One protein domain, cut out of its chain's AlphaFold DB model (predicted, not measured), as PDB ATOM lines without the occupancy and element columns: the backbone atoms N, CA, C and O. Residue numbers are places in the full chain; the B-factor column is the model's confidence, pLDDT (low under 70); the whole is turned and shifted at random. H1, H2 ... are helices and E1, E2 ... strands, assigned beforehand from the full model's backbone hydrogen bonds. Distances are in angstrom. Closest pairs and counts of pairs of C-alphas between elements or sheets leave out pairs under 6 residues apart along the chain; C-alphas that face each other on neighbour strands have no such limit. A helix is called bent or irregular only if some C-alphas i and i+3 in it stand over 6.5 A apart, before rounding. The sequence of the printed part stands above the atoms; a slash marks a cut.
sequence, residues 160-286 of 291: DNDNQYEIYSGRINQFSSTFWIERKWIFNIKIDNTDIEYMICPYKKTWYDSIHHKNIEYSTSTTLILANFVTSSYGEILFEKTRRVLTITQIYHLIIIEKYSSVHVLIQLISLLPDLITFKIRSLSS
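What this domain is: This is residues 160 to 286 of the 291 residues of the protein "Hypothetical protein" of Rotaria magnacalcarata (UniProt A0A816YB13). A twisted sheet of five strands makes a wall, with two helices, H3 and H4, side by side near it and running the same way, of which H3 grazes the sheet with its residues 238 to 245. Two short helices, H1 and H2, lie at the end of the sheet where E1 begins and E2 ends, and a long opening stretch, residues 160 to 177, has no named element. The printed part has 127 residues, with four named helices and five named strands in the order H1 E1 E2 H2 E3 H3 E4 H4 E5. The sheet runs E2 E1 E3 E4 E5 and is mixed; the class is mixed, helices and strands, with under half of the residues in named elements. The whole is compact, with a radius of gyration of the C-alphas of 14.7 A and spans of 42 by 37 by 23 A.

Where its parts are: H1 is residues 178 to 182, its first C-alpha at (28.519, 9.714, 6.025). E1, residues 185 to 191, is 19.6 A long, and E2, residues 195 to 202, is 22.2 A. H2 is residues 205 to 209 and E3 residues 223 to 227. H3, residues 231 to 246, is 20.4 A long; it is irregular, with C-alphas 233 and 236 7.9 A apart, and has a kink of 32 degrees near residue 238. E4 is residues 253 to 257, H4 residues 263 to 270, and E5 residues 278 to 281, ending at C-alpha 281 (44.241, 31.295, 19.908).

How they stand to each other: E1 and E2 form a hairpin, antiparallel at 163 degrees, with N 188 and O 199 2.8 A apart. E1 and E3 are parallel at 32 degrees, with N 225 and O 189 at 2.7 A. E3 and E4 are parallel at 15 degrees, with N 224 and O 253 at 2.8 A. E4 and E5 are parallel at 2 degrees, with N 256 and O 280 at 2.8 A. E2 and E5 are the edge strands. E3, H3, E4 and E4, H4, E5 are strand-helix-strand units, two parallel neighbour strands with a helix between, each with a right-handed crossover. H3 only grazes the sheet with residues 238 to 245; the closest C-alphas of E1 and H3, those of Ile 191 and Lys 241, are 7.3 A apart. H3 and H4 are close but not clearly touching, at a shallow tilt of 7 degrees, the same way; their closest C-alphas, Gly 235 and Val 265, are 6.8 A apart. H4 is only just not on the sheet, with 4 pairs of C-alphas within 10 A. H1 only grazes the sheet with residues 179 to 180, and H2 is not on it. Every O i to N i+4 pair is within hydrogen-bond range in H1, H2 and H4; in H3 it is 9 of 12.

The domain as a whole: The two C-alphas farthest apart, those of Phe 179 and Ser 286, are 43.5 A apart. The printed part has no cut. The link from H2 to E3, 13 residues, is long. The mean pLDDT of the printed part is 78.7; 38 residues are under 70, namely 161 to 172, 205 to 219, 230 to 233, 259 to 261 and 283 to 286.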
ATOM      1  N   ASP A 160      22.833  25.740  34.600       70.00
ATOM      2  CA  ASP A 160      22.519  26.315  35.901       70.00
ATOM      3  C   ASP A 160      23.420  25.658  36.961       70.00
ATOM      4  O   ASP A 160      23.712  24.459  36.895       70.00
ATOM      5  N   ASN A 161      23.851  26.443  37.950       63.53
ATOM      6  CA  ASN A 161      24.783  26.018  39.006       63.53
ATOM      7  C   ASN A 161      24.295  24.809  39.827       63.53
ATOM      8  O   ASN A 161      25.084  24.194  40.540       63.53
ATOM      9  N   ASP A 162      23.015  24.456  39.718       66.81
ATOM     10  CA  ASP A 162      22.399  23.391  40.500       66.81
ATOM     11  C   ASP A 162      22.715  21.975  39.984       66.81
ATOM     12  O   ASP A 162      22.276  21.009  40.601       66.81
ATOM     13  N   ASN A 163      23.512  21.812  38.913       56.91
ATOM     14  CA  ASN A 163      24.096  20.526  38.473       56.91
ATOM     15  C   ASN A 163      23.100  19.359  38.255       56.91
ATOM     16  O   ASN A 163      23.515  18.207  38.143       56.91
ATOM     17  N   GLN A 164      21.795  19.623  38.168       59.31
ATOM     18  CA  GLN A 164      20.758  18.580  38.139       59.31
ATOM     19  C   GLN A 164      20.348  18.114  36.736       59.31
ATOM     20  O   GLN A 164      19.455  17.278  36.613       59.31
ATOM     21  N   TYR A 165      20.974  18.614  35.672       61.66
ATOM     22  CA  TYR A 165      20.587  18.210  34.322       61.66
ATOM     23  C   TYR A 165      21.205  16.868  33.919       61.66
ATOM     24  O   TYR A 165      22.384  16.598  34.156       61.66
ATOM     25  N   GLU A 166      20.387  16.036  33.274       65.81
ATOM     26  CA  GLU A 166      20.799  14.760  32.701       65.81
ATOM     27  C   GLU A 166      21.964  14.972  31.722       65.81
ATOM     28  O   GLU A 166      21.902  15.797  30.810       65.81
ATOM     29  N   ILE A 167      23.052  14.226  31.909       66.50
ATOM     30  CA  ILE A 167      24.168  14.207  30.961       66.50
ATOM     31  C   ILE A 167      23.730  13.394  29.746       66.50
ATOM     32  O   ILE A 167      23.236  12.275  29.891       66.50
ATOM     33  N   TYR A 168      23.940  13.931  28.540       68.50
ATOM     34  CA  TYR A 168      23.653  13.185  27.318       68.50
ATOM     35  C   TYR A 168      24.562  11.963  27.294       68.50
ATOM     36  O   TYR A 168      25.782  12.092  27.203       68.50
ATOM     37  N   SER A 169      23.972  10.777  27.360       65.75
ATOM     38  CA  SER A 169      24.692   9.505  27.286       65.75
ATOM     39  C   SER A 169      24.732   8.934  25.865       65.75
ATOM     40  O   SER A 169      25.022   7.750  25.677       65.75
ATOM     41  N   GLY A 170      24.408   9.748  24.853       67.56
ATOM     42  CA  GLY A 170      24.457   9.320  23.458       67.56
ATOM     43  C   GLY A 170      25.862   8.921  23.011       67.56
ATOM     44  O   GLY A 170      26.861   9.150  23.690       67.56
ATOM     45  N   ARG A 171      25.938   8.268  21.849       68.94
ATOM     46  CA  ARG A 171      27.207   7.728  21.352       68.94
ATOM     47  C   ARG A 171      28.127   8.853  20.888       68.94
ATOM     48  O   ARG A 171      27.687   9.786  20.219       68.94
ATOM     49  N   ILE A 172      29.414   8.682  21.171       66.19
ATOM     50  CA  ILE A 172      30.484   9.561  20.702       66.19
ATOM     51  C   ILE A 172      30.456   9.652  19.163       66.19
ATOM     52  O   ILE A 172      30.285   8.637  18.487       66.19
ATOM     53  N   ASN A 173      30.650  10.858  18.616       70.88
ATOM     54  CA  ASN A 173      30.841  11.143  17.179       70.88
ATOM     55  C   ASN A 173      29.623  10.945  16.272       70.88
ATOM     56  O   ASN A 173      29.750  10.761  15.060       70.88
ATOM     57  N   GLN A 174      28.428  11.031  16.830       79.00
ATOM     58  CA  GLN A 174      27.185  10.874  16.084       79.00
ATOM     59  C   GLN A 174      27.049  11.824  14.867       79.00
ATOM     60  O   GLN A 174      26.578  11.405  13.810       79.00
ATOM     61  N   PHE A 175      27.569  13.054  14.945       82.06
ATOM     62  CA  PHE A 175      27.553  14.035  13.844       82.06
ATOM     63  C   PHE A 175      28.664  13.858  12.790       82.06
ATOM     64  O   PHE A 175      28.892  14.751  11.978       82.06
ATOM     65  N   SER A 176      29.356  12.715  12.789       84.12
ATOM     66  CA  SER A 176      30.406  12.380  11.811       84.12
ATOM     67  C   SER A 176      30.012  11.246  10.856       84.12
ATOM     68  O   SER A 176      30.854  10.727  10.127       84.12
ATOM     69  N   SER A 177      28.735  10.837  10.837       88.19
ATOM     70  CA  SER A 177      28.259   9.841   9.869       88.19
ATOM     71  C   SER A 177      28.413  10.339   8.421       88.19
ATOM     72  O   SER A 177      28.497  11.545   8.155       88.19
ATOM     73  N   THR A 178      28.419   9.406   7.464       89.50
ATOM     74  CA  THR A 178      28.519   9.714   6.025       89.50
ATOM     75  C   THR A 178      27.462  10.724   5.581       89.50
ATOM     76  O   THR A 178      27.770  11.615   4.796       89.50
ATOM     77  N   PHE A 179      26.258  10.669   6.160       92.50
ATOM     78  CA  PHE A 179      25.180  11.624   5.912       92.50
ATOM     79  C   PHE A 179      25.602  13.090   6.120       92.50
ATOM     80  O   PHE A 179      25.293  13.937   5.273       92.50
ATOM     81  N   TRP A 180      26.295  13.401   7.223       91.44
ATOM     82  CA  TRP A 180      26.731  14.767   7.558       91.44
ATOM     83  C   TRP A 180      27.929  15.192   6.711       91.44
ATOM     84  O   TRP A 180      27.961  16.311   6.189       91.44
ATOM     85  N   ILE A 181      28.875  14.267   6.526       88.19
ATOM     86  CA  ILE A 181      30.095  14.471   5.739       88.19
ATOM     87  C   ILE A 181      29.755  14.781   4.276       88.19
ATOM     88  O   ILE A 181      30.211  15.791   3.739       88.19
ATOM     89  N   GLU A 182      28.918  13.961   3.636       91.06
ATOM     90  CA  GLU A 182      28.526  14.131   2.230       91.06
ATOM     91  C   GLU A 182      27.790  15.455   1.994       91.06
ATOM     92  O   GLU A 182      27.978  16.106   0.963       91.06
ATOM     93  N   ARG A 183      27.004  15.904   2.981       91.88
ATOM     94  CA  ARG A 183      26.315  17.204   2.945       91.88
ATOM     95  C   ARG A 183      27.193  18.386   3.336       91.88
ATOM     96  O   ARG A 183      26.754  19.531   3.218       91.88
ATOM     97  N   LYS A 184      28.437  18.141   3.760       91.44
ATOM     98  CA  LYS A 184      29.378  19.167   4.233       91.44
ATOM     99  C   LYS A 184      28.775  20.005   5.359       91.44
ATOM    100  O   LYS A 184      28.925  21.229   5.382       91.44
ATOM    101  N   TRP A 185      28.046  19.363   6.262       91.00
ATOM    102  CA  TRP A 185      27.498  19.990   7.458       91.00
ATOM    103  C   TRP A 185      28.394  19.636   8.635       91.00
ATOM    104  O   TRP A 185      28.678  18.463   8.855       91.00
ATOM    105  N   ILE A 186      28.876  20.648   9.353       89.12
ATOM    106  CA  ILE A 186      29.871  20.459  10.408       89.12
ATOM    107  C   ILE A 186      29.256  20.718  11.766       89.12
ATOM    108  O   ILE A 186      28.510  21.682  11.953       89.12
ATOM    109  N   PHE A 187      29.636  19.859  12.704       90.31
ATOM    110  CA  PHE A 187      29.326  19.991  14.108       90.31
ATOM    111  C   PHE A 187      30.385  20.824  14.833       90.31
ATOM    112  O   PHE A 187      31.576  20.516  14.828       90.31
ATOM    113  N   ASN A 188      29.930  21.900  15.457       91.00
ATOM    114  CA  ASN A 188      30.730  22.791  16.275       91.00
ATOM    115  C   ASN A 188      30.152  22.842  17.672       91.00
ATOM    116  O   ASN A 188      28.947  22.712  17.871       91.00
ATOM    117  N   ILE A 189      31.021  23.092  18.632       92.56
ATOM    118  CA  ILE A 189      30.650  23.213  20.028       92.56
ATOM    119  C   ILE A 189      31.305  24.474  20.522       92.56
ATOM    120  O   ILE A 189      32.512  24.643  20.388       92.56
ATOM    121  N   LYS A 190      30.509  25.375  21.066       92.38
ATOM    122  CA  LYS A 190      30.984  26.594  21.678       92.38
ATOM    123  C   LYS A 190      30.643  26.542  23.150       92.38
ATOM    124  O   LYS A 190      29.486  26.407  23.515       92.38
ATOM    125  N   ILE A 191      31.658  26.640  23.989       91.00
ATOM    126  CA  ILE A 191      31.482  26.787  25.425       91.00
ATOM    127  C   ILE A 191      31.755  28.253  25.741       91.00
ATOM    128  O   ILE A 191      32.773  28.804  25.309       91.00
ATOM    129  N   ASP A 192      30.848  28.875  26.480       87.81
ATOM    130  CA  ASP A 192      31.079  30.168  27.109       87.81
ATOM    131  C   ASP A 192      30.840  30.084  28.628       87.81
ATOM    132  O   ASP A 192      30.696  28.995  29.205       87.81
ATOM    133  N   ASN A 193      30.864  31.231  29.309       82.56
ATOM    134  CA  ASN A 193      30.712  31.279  30.763       82.56
ATOM    135  C   ASN A 193      29.386  30.678  31.233       82.56
ATOM    136  O   ASN A 193      29.365  29.965  32.236       82.56
ATOM    137  N   THR A 194      28.293  30.911  30.511       81.75
ATOM    138  CA  THR A 194      26.949  30.524  30.954       81.75
ATOM    139  C   THR A 194      26.526  29.199  30.344       81.75
ATOM    140  O   THR A 194      26.055  28.311  31.050       81.75
ATOM    141  N   ASP A 195      26.852  28.969  29.079       87.56
ATOM    142  CA  ASP A 195      26.163  27.981  28.264       87.56
ATOM    143  C   ASP A 195      27.139  27.100  27.467       87.56
ATOM    144  O   ASP A 195      28.330  27.399  27.306       87.56
ATOM    145  N   ILE A 196      26.621  25.969  26.991       90.06
ATOM    146  CA  ILE A 196      27.221  25.198  25.903       90.06
ATOM    147  C   ILE A 196      26.288  25.300  24.703       90.06
ATOM    148  O   ILE A 196      25.129  24.894  24.752       90.06
ATOM    149  N   GLU A 197      26.800  25.835  23.607       91.75
ATOM    150  CA  GLU A 197      26.113  25.944  22.332       91.75
ATOM    151  C   GLU A 197      26.649  24.871  21.376       91.75
ATOM    152  O   GLU A 197      27.796  24.912  20.931       91.75
ATOM    153  N   TYR A 198      25.808  23.904  21.036       91.56
ATOM    154  CA  TYR A 198      26.091  22.892  20.025       91.56
ATOM    155  C   TYR A 198      25.502  23.363  18.701       91.56
ATOM    156  O   TYR A 198      24.364  23.816  18.653       91.56
ATOM    157  N   MET A 199      26.256  23.290  17.614       91.81
ATOM    158  CA  MET A 199      25.869  23.886  16.340       91.81
ATOM    159  C   MET A 199      26.140  22.935  15.193       91.81
ATOM    160  O   MET A 199      27.275  22.516  14.990       91.81
ATOM    161  N   ILE A 200      25.133  22.696  14.363       91.75
ATOM    162  CA  ILE A 200      25.354  22.188  13.008       91.75
ATOM    163  C   ILE A 200      25.224  23.357  12.052       91.75
ATOM    164  O   ILE A 200      24.235  24.095  12.097       91.75
ATOM    165  N   CYS A 201      26.213  23.538  11.188       89.00
ATOM    166  CA  CYS A 201      26.150  24.547  10.144       89.00
ATOM    167  C   CYS A 201      26.727  24.020   8.825       89.00
ATOM    168  O   CYS A 201      27.618  23.166   8.823       89.00
ATOM    169  N   PRO A 202      26.251  24.522   7.673       88.31
ATOM    170  CA  PRO A 202      26.871  24.206   6.399       88.31
ATOM    171  C   PRO A 202      28.294  24.750   6.381       88.31
ATOM    172  O   PRO A 202      28.533  25.878   6.824       88.31
ATOM    173  N   TYR A 203      29.217  23.993   5.797       82.06
ATOM    174  CA  TYR A 203      30.584  24.442   5.585       82.06
ATOM    175  C   TYR A 203      30.593  25.752   4.795       82.06
ATOM    176  O   TYR A 203      30.377  25.784   3.580       82.06
ATOM    177  N   LYS A 204      30.855  26.859   5.491       70.06
ATOM    178  CA  LYS A 204      31.143  28.143   4.862       70.06
ATOM    179  C   LYS A 204      32.645  28.294   4.775       70.06
ATOM    180  O   LYS A 204      33.316  28.562   5.771       70.06
ATOM    181  N   LYS A 205      33.123  28.190   3.540       53.56
ATOM    182  CA  LYS A 205      34.514  28.385   3.151       53.56
ATOM    183  C   LYS A 205      35.143  29.626   3.806       53.56
ATOM    184  O   LYS A 205      36.276  29.565   4.229       53.56
ATOM    185  N   THR A 206      34.419  30.727   4.003       49.88
ATOM    186  CA  THR A 206      34.993  31.964   4.571       49.88
ATOM    187  C   THR A 206      35.364  31.885   6.056       49.88
ATOM    188  O   THR A 206      36.423  32.378   6.440       49.88
ATOM    189  N   TRP A 207      34.536  31.268   6.904       53.81
ATOM    190  CA  TRP A 207      34.843  31.134   8.334       53.81
ATOM    191  C   TRP A 207      35.830  29.987   8.563       53.81
ATOM    192  O   TRP A 207      36.842  30.187   9.232       53.81
ATOM    193  N   TYR A 208      35.616  28.844   7.905       56.34
ATOM    194  CA  TYR A 208      36.518  27.701   8.011       56.34
ATOM    195  C   TYR A 208      37.876  27.935   7.357       56.34
ATOM    196  O   TYR A 208      38.863  27.594   7.985       56.34
ATOM    197  N   ASP A 209      37.992  28.580   6.194       53.41
ATOM    198  CA  ASP A 209      39.311  28.867   5.599       53.41
ATOM    199  C   ASP A 209      40.101  29.885   6.445       53.41
ATOM    200  O   ASP A 209      41.330  29.857   6.463       53.41
ATOM    201  N   SER A 210      39.419  30.759   7.207       56.19
ATOM    202  CA  SER A 210      40.081  31.631   8.197       56.19
ATOM    203  C   SER A 210      40.613  30.857   9.415       56.19
ATOM    204  O   SER A 210      41.447  31.360  10.174       56.19
ATOM    205  N   ILE A 211      40.115  29.637   9.638       55.16
ATOM    206  CA  ILE A 211      40.426  28.782  10.790       55.16
ATOM    207  C   ILE A 211      41.264  27.566  10.378       55.16
ATOM    208  O   ILE A 211      42.072  27.105  11.170       55.16
ATOM    209  N   HIS A 212      41.208  27.091   9.147       52.22
ATOM    210  CA  HIS A 212      41.848  25.861   8.713       52.22
ATOM    211  C   HIS A 212      42.499  26.081   7.355       52.22
ATOM    212  O   HIS A 212      41.875  26.526   6.394       52.22
ATOM    213  N   HIS A 213      43.791  25.780   7.272       53.16
ATOM    214  CA  HIS A 213      44.513  25.853   6.013       53.16
ATOM    215  C   HIS A 213      44.023  24.742   5.079       53.16
ATOM    216  O   HIS A 213      44.359  23.585   5.279       53.16
ATOM    217  N   LYS A 214      43.221  25.128   4.079       56.00
ATOM    218  CA  LYS A 214      42.828  24.469   2.812       56.00
ATOM    219  C   LYS A 214      42.466  22.970   2.732       56.00
ATOM    220  O   LYS A 214      41.821  22.646   1.747       56.00
ATOM    221  N   ASN A 215      42.759  22.089   3.687       54.97
ATOM    222  CA  ASN A 215      42.473  20.650   3.598       54.97
ATOM    223  C   ASN A 215      42.062  20.078   4.968       54.97
ATOM    224  O   ASN A 215      42.869  19.432   5.631       54.97
ATOM    225  N   ILE A 216      40.825  20.320   5.414       59.41
ATOM    226  CA  ILE A 216      40.256  19.537   6.525       59.41
ATOM    227  C   ILE A 216      39.671  18.258   5.938       59.41
ATOM    228  O   ILE A 216      38.863  18.316   5.009       59.41
ATOM    229  N   GLU A 217      40.046  17.116   6.498       68.56
ATOM    230  CA  GLU A 217      39.296  15.886   6.297       68.56
ATOM    231  C   GLU A 217      37.968  16.007   7.061       68.56
ATOM    232  O   GLU A 217      37.956  16.226   8.268       68.56
ATOM    233  N   TYR A 218      36.822  15.939   6.377       68.81
ATOM    234  CA  TYR A 218      35.517  16.185   7.016       68.81
ATOM    235  C   TYR A 218      35.212  15.225   8.179       68.81
ATOM    236  O   TYR A 218      34.491  15.605   9.104       68.81
ATOM    237  N   SER A 219      35.791  14.022   8.152       63.66
ATOM    238  CA  SER A 219      35.765  13.034   9.240       63.66
ATOM    239  C   SER A 219      36.330  13.580  10.558       63.66
ATOM    240  O   SER A 219      35.902  13.152  11.625       63.66
ATOM    241  N   THR A 220      37.218  14.576  10.499       76.88
ATOM    242  CA  THR A 220      37.864  15.202  11.656       76.88
ATOM    243  C   THR A 220      37.426  16.654  11.853       76.88
ATOM    244  O   THR A 220      38.201  17.471  12.328       76.88
ATOM    245  N   SER A 221      36.211  17.027  11.443       80.88
ATOM    246  CA  SER A 221      35.796  18.442  11.395       80.88
ATOM    247  C   SER A 221      35.274  19.026  12.717       80.88
ATOM    248  O   SER A 221      35.074  20.244  12.809       80.88
ATOM    249  N   THR A 222      35.081  18.202  13.752       87.62
ATOM    250  CA  THR A 222      34.524  18.659  15.030       87.62
ATOM    251  C   THR A 222      35.422  19.691  15.698       87.62
ATOM    252  O   THR A 222      36.589  19.429  16.010       87.62
ATOM    253  N   THR A 223      34.844  20.863  15.958       90.38
ATOM    254  CA  THR A 223      35.555  22.005  16.530       90.38
ATOM    255  C   THR A 223      34.961  22.403  17.872       90.38
ATOM    256  O   THR A 223      33.760  22.646  17.977       90.38
ATOM    257  N   LEU A 224      35.825  22.521  18.875       92.06
ATOM    258  CA  LEU A 224      35.543  23.137  20.160       92.06
ATOM    259  C   LEU A 224      36.004  24.595  20.139       92.06
ATOM    260  O   LEU A 224      37.161  24.898  19.853       92.06
ATOM    261  N   ILE A 225      35.093  25.500  20.462       91.62
ATOM    262  CA  ILE A 225      35.309  26.936  20.546       91.62
ATOM    263  C   ILE A 225      35.117  27.330  22.000       91.62
ATOM    264  O   ILE A 225      34.037  27.165  22.557       91.62
ATOM    265  N   LEU A 226      36.147  27.882  22.614       89.88
ATOM    266  CA  LEU A 226      36.047  28.489  23.929       89.88
ATOM    267  C   LEU A 226      35.966  29.997  23.753       89.88
ATOM    268  O   LEU A 226      36.845  30.580  23.119       89.88
ATOM    269  N   ALA A 227      34.914  30.618  24.275       88.44
ATOM    270  CA  ALA A 227      34.694  32.053  24.159       88.44
ATOM    271  C   ALA A 227      34.407  32.692  25.521       88.44
ATOM    272  O   ALA A 227      33.699  32.119  26.343       88.44
ATOM    273  N   ASN A 228      34.894  33.919  25.717       80.75
ATOM    274  CA  ASN A 228      34.536  34.800  26.836       80.75
ATOM    275  C   ASN A 228      34.914  34.304  28.250       80.75
ATOM    276  O   ASN A 228      34.302  34.755  29.214       80.75
ATOM    277  N   PHE A 229      35.911  33.431  28.422       72.19
ATOM    278  CA  PHE A 229      36.293  32.934  29.755       72.19
ATOM    279  C   PHE A 229      37.141  33.920  30.556       72.19
ATOM    280  O   PHE A 229      38.175  34.371  30.084       72.19
ATOM    281  N   VAL A 230      36.761  34.169  31.813       67.94
ATOM    282  CA  VAL A 230      37.609  34.865  32.797       67.94
ATOM    283  C   VAL A 230      38.172  33.821  33.764       67.94
ATOM    284  O   VAL A 230      37.459  33.325  34.634       67.94
ATOM    285  N   THR A 231      39.443  33.424  33.618       61.91
ATOM    286  CA  THR A 231      39.941  32.218  34.315       61.91
ATOM    287  C   THR A 231      40.127  32.293  35.823       61.91
ATOM    288  O   THR A 231      40.324  31.244  36.428       61.91
ATOM    289  N   SER A 232      40.084  33.463  36.462       62.66
ATOM    290  CA  SER A 232      40.427  33.553  37.890       62.66
ATOM    291  C   SER A 232      39.461  32.796  38.817       62.66
ATOM    292  O   SER A 232      39.868  32.433  39.916       62.66
ATOM    293  N   SER A 233      38.230  32.492  38.379       63.28
ATOM    294  CA  SER A 233      37.239  31.746  39.180       63.28
ATOM    295  C   SER A 233      36.471  30.646  38.432       63.28
ATOM    296  O   SER A 233      35.694  29.932  39.054       63.28
ATOM    297  N   TYR A 234      36.661  30.489  37.116       71.00
ATOM    298  CA  TYR A 234      35.811  29.625  36.273       71.00
ATOM    299  C   TYR A 234      36.521  28.395  35.685       71.00
ATOM    300  O   TYR A 234      35.939  27.686  34.865       71.00
ATOM    301  N   GLY A 235      37.764  28.113  36.094       76.38
ATOM    302  CA  GLY A 235      38.544  26.986  35.565       76.38
ATOM    303  C   GLY A 235      37.846  25.633  35.740       76.38
ATOM    304  O   GLY A 235      37.694  24.895  34.772       76.38
ATOM    305  N   GLU A 236      37.357  25.330  36.945       81.12
ATOM    306  CA  GLU A 236      36.662  24.063  37.229       81.12
ATOM    307  C   GLU A 236      35.388  23.902  36.396       81.12
ATOM    308  O   GLU A 236      35.174  22.849  35.798       81.12
ATOM    309  N   ILE A 237      34.592  24.970  36.275       82.44
ATOM    310  CA  ILE A 237      33.377  24.977  35.455       82.44
ATOM    311  C   ILE A 237      33.728  24.691  33.992       82.44
ATOM    312  O   ILE A 237      33.098  23.841  33.368       82.44
ATOM    313  N   LEU A 238      34.759  25.338  33.442       85.06
ATOM    314  CA  LEU A 238      35.214  25.077  32.076       85.06
ATOM    315  C   LEU A 238      35.632  23.610  31.880       85.06
ATOM    316  O   LEU A 238      35.273  23.005  30.865       85.06
ATOM    317  N   PHE A 239      36.366  23.023  32.829       86.19
ATOM    318  CA  PHE A 239      36.766  21.618  32.738       86.19
ATOM    319  C   PHE A 239      35.576  20.672  32.802       86.19
ATOM    320  O   PHE A 239      35.519  19.741  32.003       86.19
ATOM    321  N   GLU A 240      34.607  20.924  33.678       85.69
ATOM    322  CA  GLU A 240      33.377  20.133  33.744       85.69
ATOM    323  C   GLU A 240      32.575  20.228  32.442       85.69
ATOM    324  O   GLU A 240      32.207  19.204  31.862       85.69
ATOM    325  N   LYS A 241      32.395  21.439  31.897       87.12
ATOM    326  CA  LYS A 241      31.752  21.632  30.587       87.12
ATOM    327  C   LYS A 241      32.491  20.883  29.479       87.12
ATOM    328  O   LYS A 241      31.870  20.200  28.669       87.12
ATOM    329  N   THR A 242      33.820  20.962  29.468       88.38
ATOM    330  CA  THR A 242      34.649  20.276  28.469       88.38
ATOM    331  C   THR A 242      34.549  18.759  28.612       88.38
ATOM    332  O   THR A 242      34.366  18.068  27.614       88.38
ATOM    333  N   ARG A 243      34.597  18.220  29.836       88.00
ATOM    334  CA  ARG A 243      34.416  16.782  30.093       88.00
ATOM    335  C   ARG A 243      33.059  16.299  29.600       88.00
ATOM    336  O   ARG A 243      33.014  15.284  28.916       88.00
ATOM    337  N   ARG A 244      31.983  17.048  29.871       85.19
ATOM    338  CA  ARG A 244      30.634  16.753  29.350       85.19
ATOM    339  C   ARG A 244      30.597  16.742  27.822       85.19
ATOM    340  O   ARG A 244      29.969  15.875  27.233       85.19
ATOM    341  N   VAL A 245      31.297  17.659  27.162       87.94
ATOM    342  CA  VAL A 245      31.413  17.647  25.696       87.94
ATOM    343  C   VAL A 245      32.165  16.406  25.200       87.94
ATOM    344  O   VAL A 245      31.771  15.786  24.212       87.94
ATOM    345  N   LEU A 246      33.214  15.992  25.905       87.81
ATOM    346  CA  LEU A 246      34.013  14.827  25.525       87.81
ATOM    347  C   LEU A 246      33.284  13.493  25.715       87.81
ATOM    348  O   LEU A 246      33.662  12.510  25.079       87.81
ATOM    349  N   THR A 247      32.211  13.439  26.512       82.62
ATOM    350  CA  THR A 247      31.375  12.227  26.584       82.62
ATOM    351  C   THR A 247      30.552  12.005  25.319       82.62
ATOM    352  O   THR A 247      30.110  10.883  25.086       82.62
ATOM    353  N   ILE A 248      30.342  13.044  24.502       80.81
ATOM    354  CA  ILE A 248      29.443  12.989  23.340       80.81
ATOM    355  C   ILE A 248      30.176  13.044  21.997       80.81
ATOM    356  O   ILE A 248      29.604  12.709  20.960       80.81
ATOM    357  N   THR A 249      31.431  13.491  21.973       87.00
ATOM    358  CA  THR A 249      32.191  13.634  20.728       87.00
ATOM    359  C   THR A 249      33.689  13.742  20.975       87.00
ATOM    360  O   THR A 249      34.144  14.274  21.982       87.00
ATOM    361  N   GLN A 250      34.462  13.279  19.999       89.62
ATOM    362  CA  GLN A 250      35.869  13.616  19.861       89.62
ATOM    363  C   GLN A 250      36.003  15.033  19.307       89.62
ATOM    364  O   GLN A 250      35.164  15.500  18.526       89.62
ATOM    365  N   ILE A 251      37.071  15.705  19.725       90.69
ATOM    366  CA  ILE A 251      37.402  17.070  19.336       90.69
ATOM    367  C   ILE A 251      38.746  17.044  18.621       90.69
ATOM    368  O   ILE A 251      39.754  16.648  19.199       90.69
ATOM    369  N   TYR A 252      38.755  17.530  17.385       90.94
ATOM    370  CA  TYR A 252      39.951  17.573  16.543       90.94
ATOM    371  C   TYR A 252      40.519  18.983  16.421       90.94
ATOM    372  O   TYR A 252      41.697  19.182  16.116       90.94
ATOM    373  N   HIS A 253      39.685  19.987  16.672       89.94
ATOM    374  CA  HIS A 253      40.050  21.380  16.517       89.94
ATOM    375  C   HIS A 253      39.643  22.166  17.756       89.94
ATOM    376  O   HIS A 253      38.486  22.129  18.160       89.94
ATOM    377  N   LEU A 254      40.586  22.896  18.344       91.56
ATOM    378  CA  LEU A 254      40.355  23.765  19.492       91.56
ATOM    379  C   LEU A 254      40.654  25.206  19.094       91.56
ATOM    380  O   LEU A 254      41.753  25.527  18.632       91.56
ATOM    381  N   ILE A 255      39.676  26.075  19.310       89.81
ATOM    382  CA  ILE A 255      39.783  27.511  19.095       89.81
ATOM    383  C   ILE A 255      39.483  28.212  20.406       89.81
ATOM    384  O   ILE A 255      38.439  27.988  21.006       89.81
ATOM    385  N   ILE A 256      40.364  29.116  20.810       87.81
ATOM    386  CA  ILE A 256      40.158  29.976  21.972       87.81
ATOM    387  C   ILE A 256      40.010  31.416  21.487       87.81
ATOM    388  O   ILE A 256      40.881  31.959  20.794       87.81
ATOM    389  N   ILE A 257      38.868  32.011  21.817       85.88
ATOM    390  CA  ILE A 257      38.472  33.370  21.469       85.88
ATOM    391  C   ILE A 257      38.388  34.173  22.778       85.88
ATOM    392  O   ILE A 257      37.494  33.949  23.586       85.88
ATOM    393  N   GLU A 258      39.310  35.127  22.934       73.31
ATOM    394  CA  GLU A 258      39.410  36.108  24.035       73.31
ATOM    395  C   GLU A 258      40.020  35.663  25.382       73.31
ATOM    396  O   GLU A 258      40.407  34.514  25.578       73.31
ATOM    397  N   LYS A 259      40.271  36.694  26.212       66.81
ATOM    398  CA  LYS A 259      41.437  36.917  27.085       66.81
ATOM    399  C   LYS A 259      41.335  36.246  28.453       66.81
ATOM    400  O   LYS A 259      40.270  36.189  29.044       66.81
ATOM    401  N   TYR A 260      42.513  35.937  28.997       59.12
ATOM    402  CA  TYR A 260      42.770  35.415  30.341       59.12
ATOM    403  C   TYR A 260      42.459  33.931  30.460       59.12
ATOM    404  O   TYR A 260      41.426  33.530  30.976       59.12
ATOM    405  N   SER A 261      43.401  33.108  30.001       63.94
ATOM    406  CA  SER A 261      43.569  31.761  30.531       63.94
ATOM    407  C   SER A 261      44.987  31.600  31.031       63.94
ATOM    408  O   SER A 261      45.930  31.874  30.290       63.94
ATOM    409  N   SER A 262      45.155  31.183  32.289       77.94
ATOM    410  CA  SER A 262      46.488  30.825  32.765       77.94
ATOM    411  C   SER A 262      47.039  29.714  31.866       77.94
ATOM    412  O   SER A 262      46.305  28.814  31.446       77.94
ATOM    413  N   VAL A 263      48.335  29.766  31.556       81.31
ATOM    414  CA  VAL A 263      48.994  28.728  30.743       81.31
ATOM    415  C   VAL A 263      48.749  27.338  31.339       81.31
ATOM    416  O   VAL A 263      48.574  26.368  30.610       81.31
ATOM    417  N   HIS A 264      48.645  27.254  32.667       83.62
ATOM    418  CA  HIS A 264      48.300  26.029  33.373       83.62
ATOM    419  C   HIS A 264      46.920  25.472  32.984       83.62
ATOM    420  O   HIS A 264      46.822  24.290  32.656       83.62
ATOM    421  N   VAL A 265      45.877  26.314  32.947       83.00
ATOM    422  CA  VAL A 265      44.527  25.906  32.511       83.00
ATOM    423  C   VAL A 265      44.546  25.442  31.055       83.00
ATOM    424  O   VAL A 265      43.933  24.430  30.727       83.00
ATOM    425  N   LEU A 266      45.299  26.125  30.188       85.19
ATOM    426  CA  LEU A 266      45.440  25.727  28.785       85.19
ATOM    427  C   LEU A 266      46.111  24.358  28.631       85.19
ATOM    428  O   LEU A 266      45.633  23.534  27.856       85.19
ATOM    429  N   ILE A 267      47.185  24.093  29.381       88.12
ATOM    430  CA  ILE A 267      47.877  22.795  29.358       88.12
ATOM    431  C   ILE A 267      46.938  21.676  29.820       88.12
ATOM    432  O   ILE A 267      46.849  20.645  29.157       88.12
ATOM    433  N   GLN A 268      46.213  21.894  30.919       89.00
ATOM    434  CA  GLN A 268      45.233  20.931  31.426       89.00
ATOM    435  C   GLN A 268      44.095  20.686  30.433       89.00
ATOM    436  O   GLN A 268      43.637  19.559  30.280       89.00
ATOM    437  N   LEU A 269      43.638  21.725  29.735       88.31
ATOM    438  CA  LEU A 269      42.594  21.587  28.728       88.31
ATOM    439  C   LEU A 269      43.094  20.767  27.536       88.31
ATOM    440  O   LEU A 269      42.411  19.848  27.097       88.31
ATOM    441  N   ILE A 270      44.295  21.068  27.038       90.75
ATOM    442  CA  ILE A 270      44.906  20.334  25.927       90.75
ATOM    443  C   ILE A 270      45.117  18.864  26.308       90.75
ATOM    444  O   ILE A 270      44.887  17.990  25.478       90.75
ATOM    445  N   SER A 271      45.468  18.559  27.563       91.94
ATOM    446  CA  SER A 271      45.624  17.166  28.002       91.94
ATOM    447  C   SER A 271      44.309  16.375  28.046       91.94
ATOM    448  O   SER A 271      44.356  15.151  28.128       91.94
ATOM    449  N   LEU A 272      43.146  17.037  27.980       91.94
ATOM    450  CA  LEU A 272      41.843  16.378  27.815       91.94
ATOM    451  C   LEU A 272      41.517  16.045  26.349       91.94
ATOM    452  O   LEU A 272      40.555  15.323  26.102       91.94
ATOM    453  N   LEU A 273      42.284  16.562  25.382       92.62
ATOM    454  CA  LEU A 273      42.012  16.459  23.945       92.62
ATOM    455  C   LEU A 273      43.135  15.673  23.237       92.62
ATOM    456  O   LEU A 273      43.955  16.270  22.539       92.62
ATOM    457  N   PRO A 274      43.210  14.339  23.412       90.56
ATOM    458  CA  PRO A 274      44.328  13.541  22.901       90.56
ATOM    459  C   PRO A 274      44.419  13.523  21.366       90.56
ATOM    460  O   PRO A 274      45.514  13.398  20.826       90.56
ATOM    461  N   ASP A 275      43.292  13.700  20.675       90.56
ATOM    462  CA  ASP A 275      43.184  13.614  19.211       90.56
ATOM    463  C   ASP A 275      43.250  14.992  18.521       90.56
ATOM    464  O   ASP A 275      42.818  15.164  17.378       90.56
ATOM    465  N   LEU A 276      43.759  16.011  19.219       92.06
ATOM    466  CA  LEU A 276      43.765  17.384  18.729       92.06
ATOM    467  C   LEU A 276      44.711  17.557  17.527       92.06
ATOM    468  O   LEU A 276      45.928  17.441  17.644       92.06
ATOM    469  N   ILE A 277      44.150  17.926  16.375       90.25
ATOM    470  CA  ILE A 277      44.879  18.192  15.125       90.25
ATOM    471  C   ILE A 277      45.292  19.660  15.040       90.25
ATOM    472  O   ILE A 277      46.402  19.984  14.616       90.25
ATOM    473  N   THR A 278      44.394  20.577  15.412       88.81
ATOM    474  CA  THR A 278      44.689  22.014  15.353       88.81
ATOM    475  C   THR A 278      44.328  22.722  16.640       88.81
ATOM    476  O   THR A 278      43.210  22.594  17.135       88.81
ATOM    477  N   PHE A 279      45.232  23.584  17.088       89.62
ATOM    478  CA  PHE A 279      45.023  24.491  18.202       89.62
ATOM    479  C   PHE A 279      45.216  25.936  17.742       89.62
ATOM    480  O   PHE A 279      46.229  26.260  17.117       89.62
ATOM    481  N   LYS A 280      44.242  26.809  18.016       87.56
ATOM    482  CA  LYS A 280      44.289  28.228  17.639       87.56
ATOM    483  C   LYS A 280      43.851  29.131  18.778       87.56
ATOM    484  O   LYS A 280      42.825  28.897  19.405       87.56
ATOM    485  N   ILE A 281      44.580  30.227  18.964       85.38
ATOM    486  CA  ILE A 281      44.241  31.295  19.908       85.38
ATOM    487  C   ILE A 281      44.099  32.593  19.111       85.38
ATOM    488  O   ILE A 281      45.018  32.971  18.385       85.38
ATOM    489  N   ARG A 282      42.937  33.253  19.192       79.88
ATOM    490  CA  ARG A 282      42.624  34.447  18.378       79.88
ATOM    491  C   ARG A 282      42.864  35.787  19.081       79.88
ATOM    492  O   ARG A 282      42.822  36.813  18.415       79.88
ATOM    493  N   SER A 283      43.151  35.798  20.382       69.44
ATOM    494  CA  SER A 283      43.554  37.002  21.123       69.44
ATOM    495  C   SER A 283      44.171  36.608  22.468       69.44
ATOM    496  O   SER A 283      43.491  36.030  23.310       69.44
ATOM    497  N   LEU A 284      45.455  36.911  22.663       55.94
ATOM    498  CA  LEU A 284      46.125  36.951  23.964       55.94
ATOM    499  C   LEU A 284      46.517  38.412  24.170       55.94
ATOM    500  O   LEU A 284      47.360  38.907  23.429       55.94
ATOM    501  N   SER A 285      45.934  39.120  25.137       52.34
ATOM    502  CA  SER A 285      46.662  40.270  25.676       52.34
ATOM    503  C   SER A 285      47.480  39.804  26.856       52.34
ATOM    504  O   SER A 285      46.923  39.317  27.840       52.34
ATOM    505  N   SER A 286      48.783  40.002  26.766       47.28
ATOM    506  CA  SER A 286      49.643  40.097  27.930       47.28
ATOM    507  C   SER A 286      49.319  41.410  28.646       47.28
ATOM    508  O   SER A 286      49.701  42.478  28.170       47.28
TER     509      SER A 286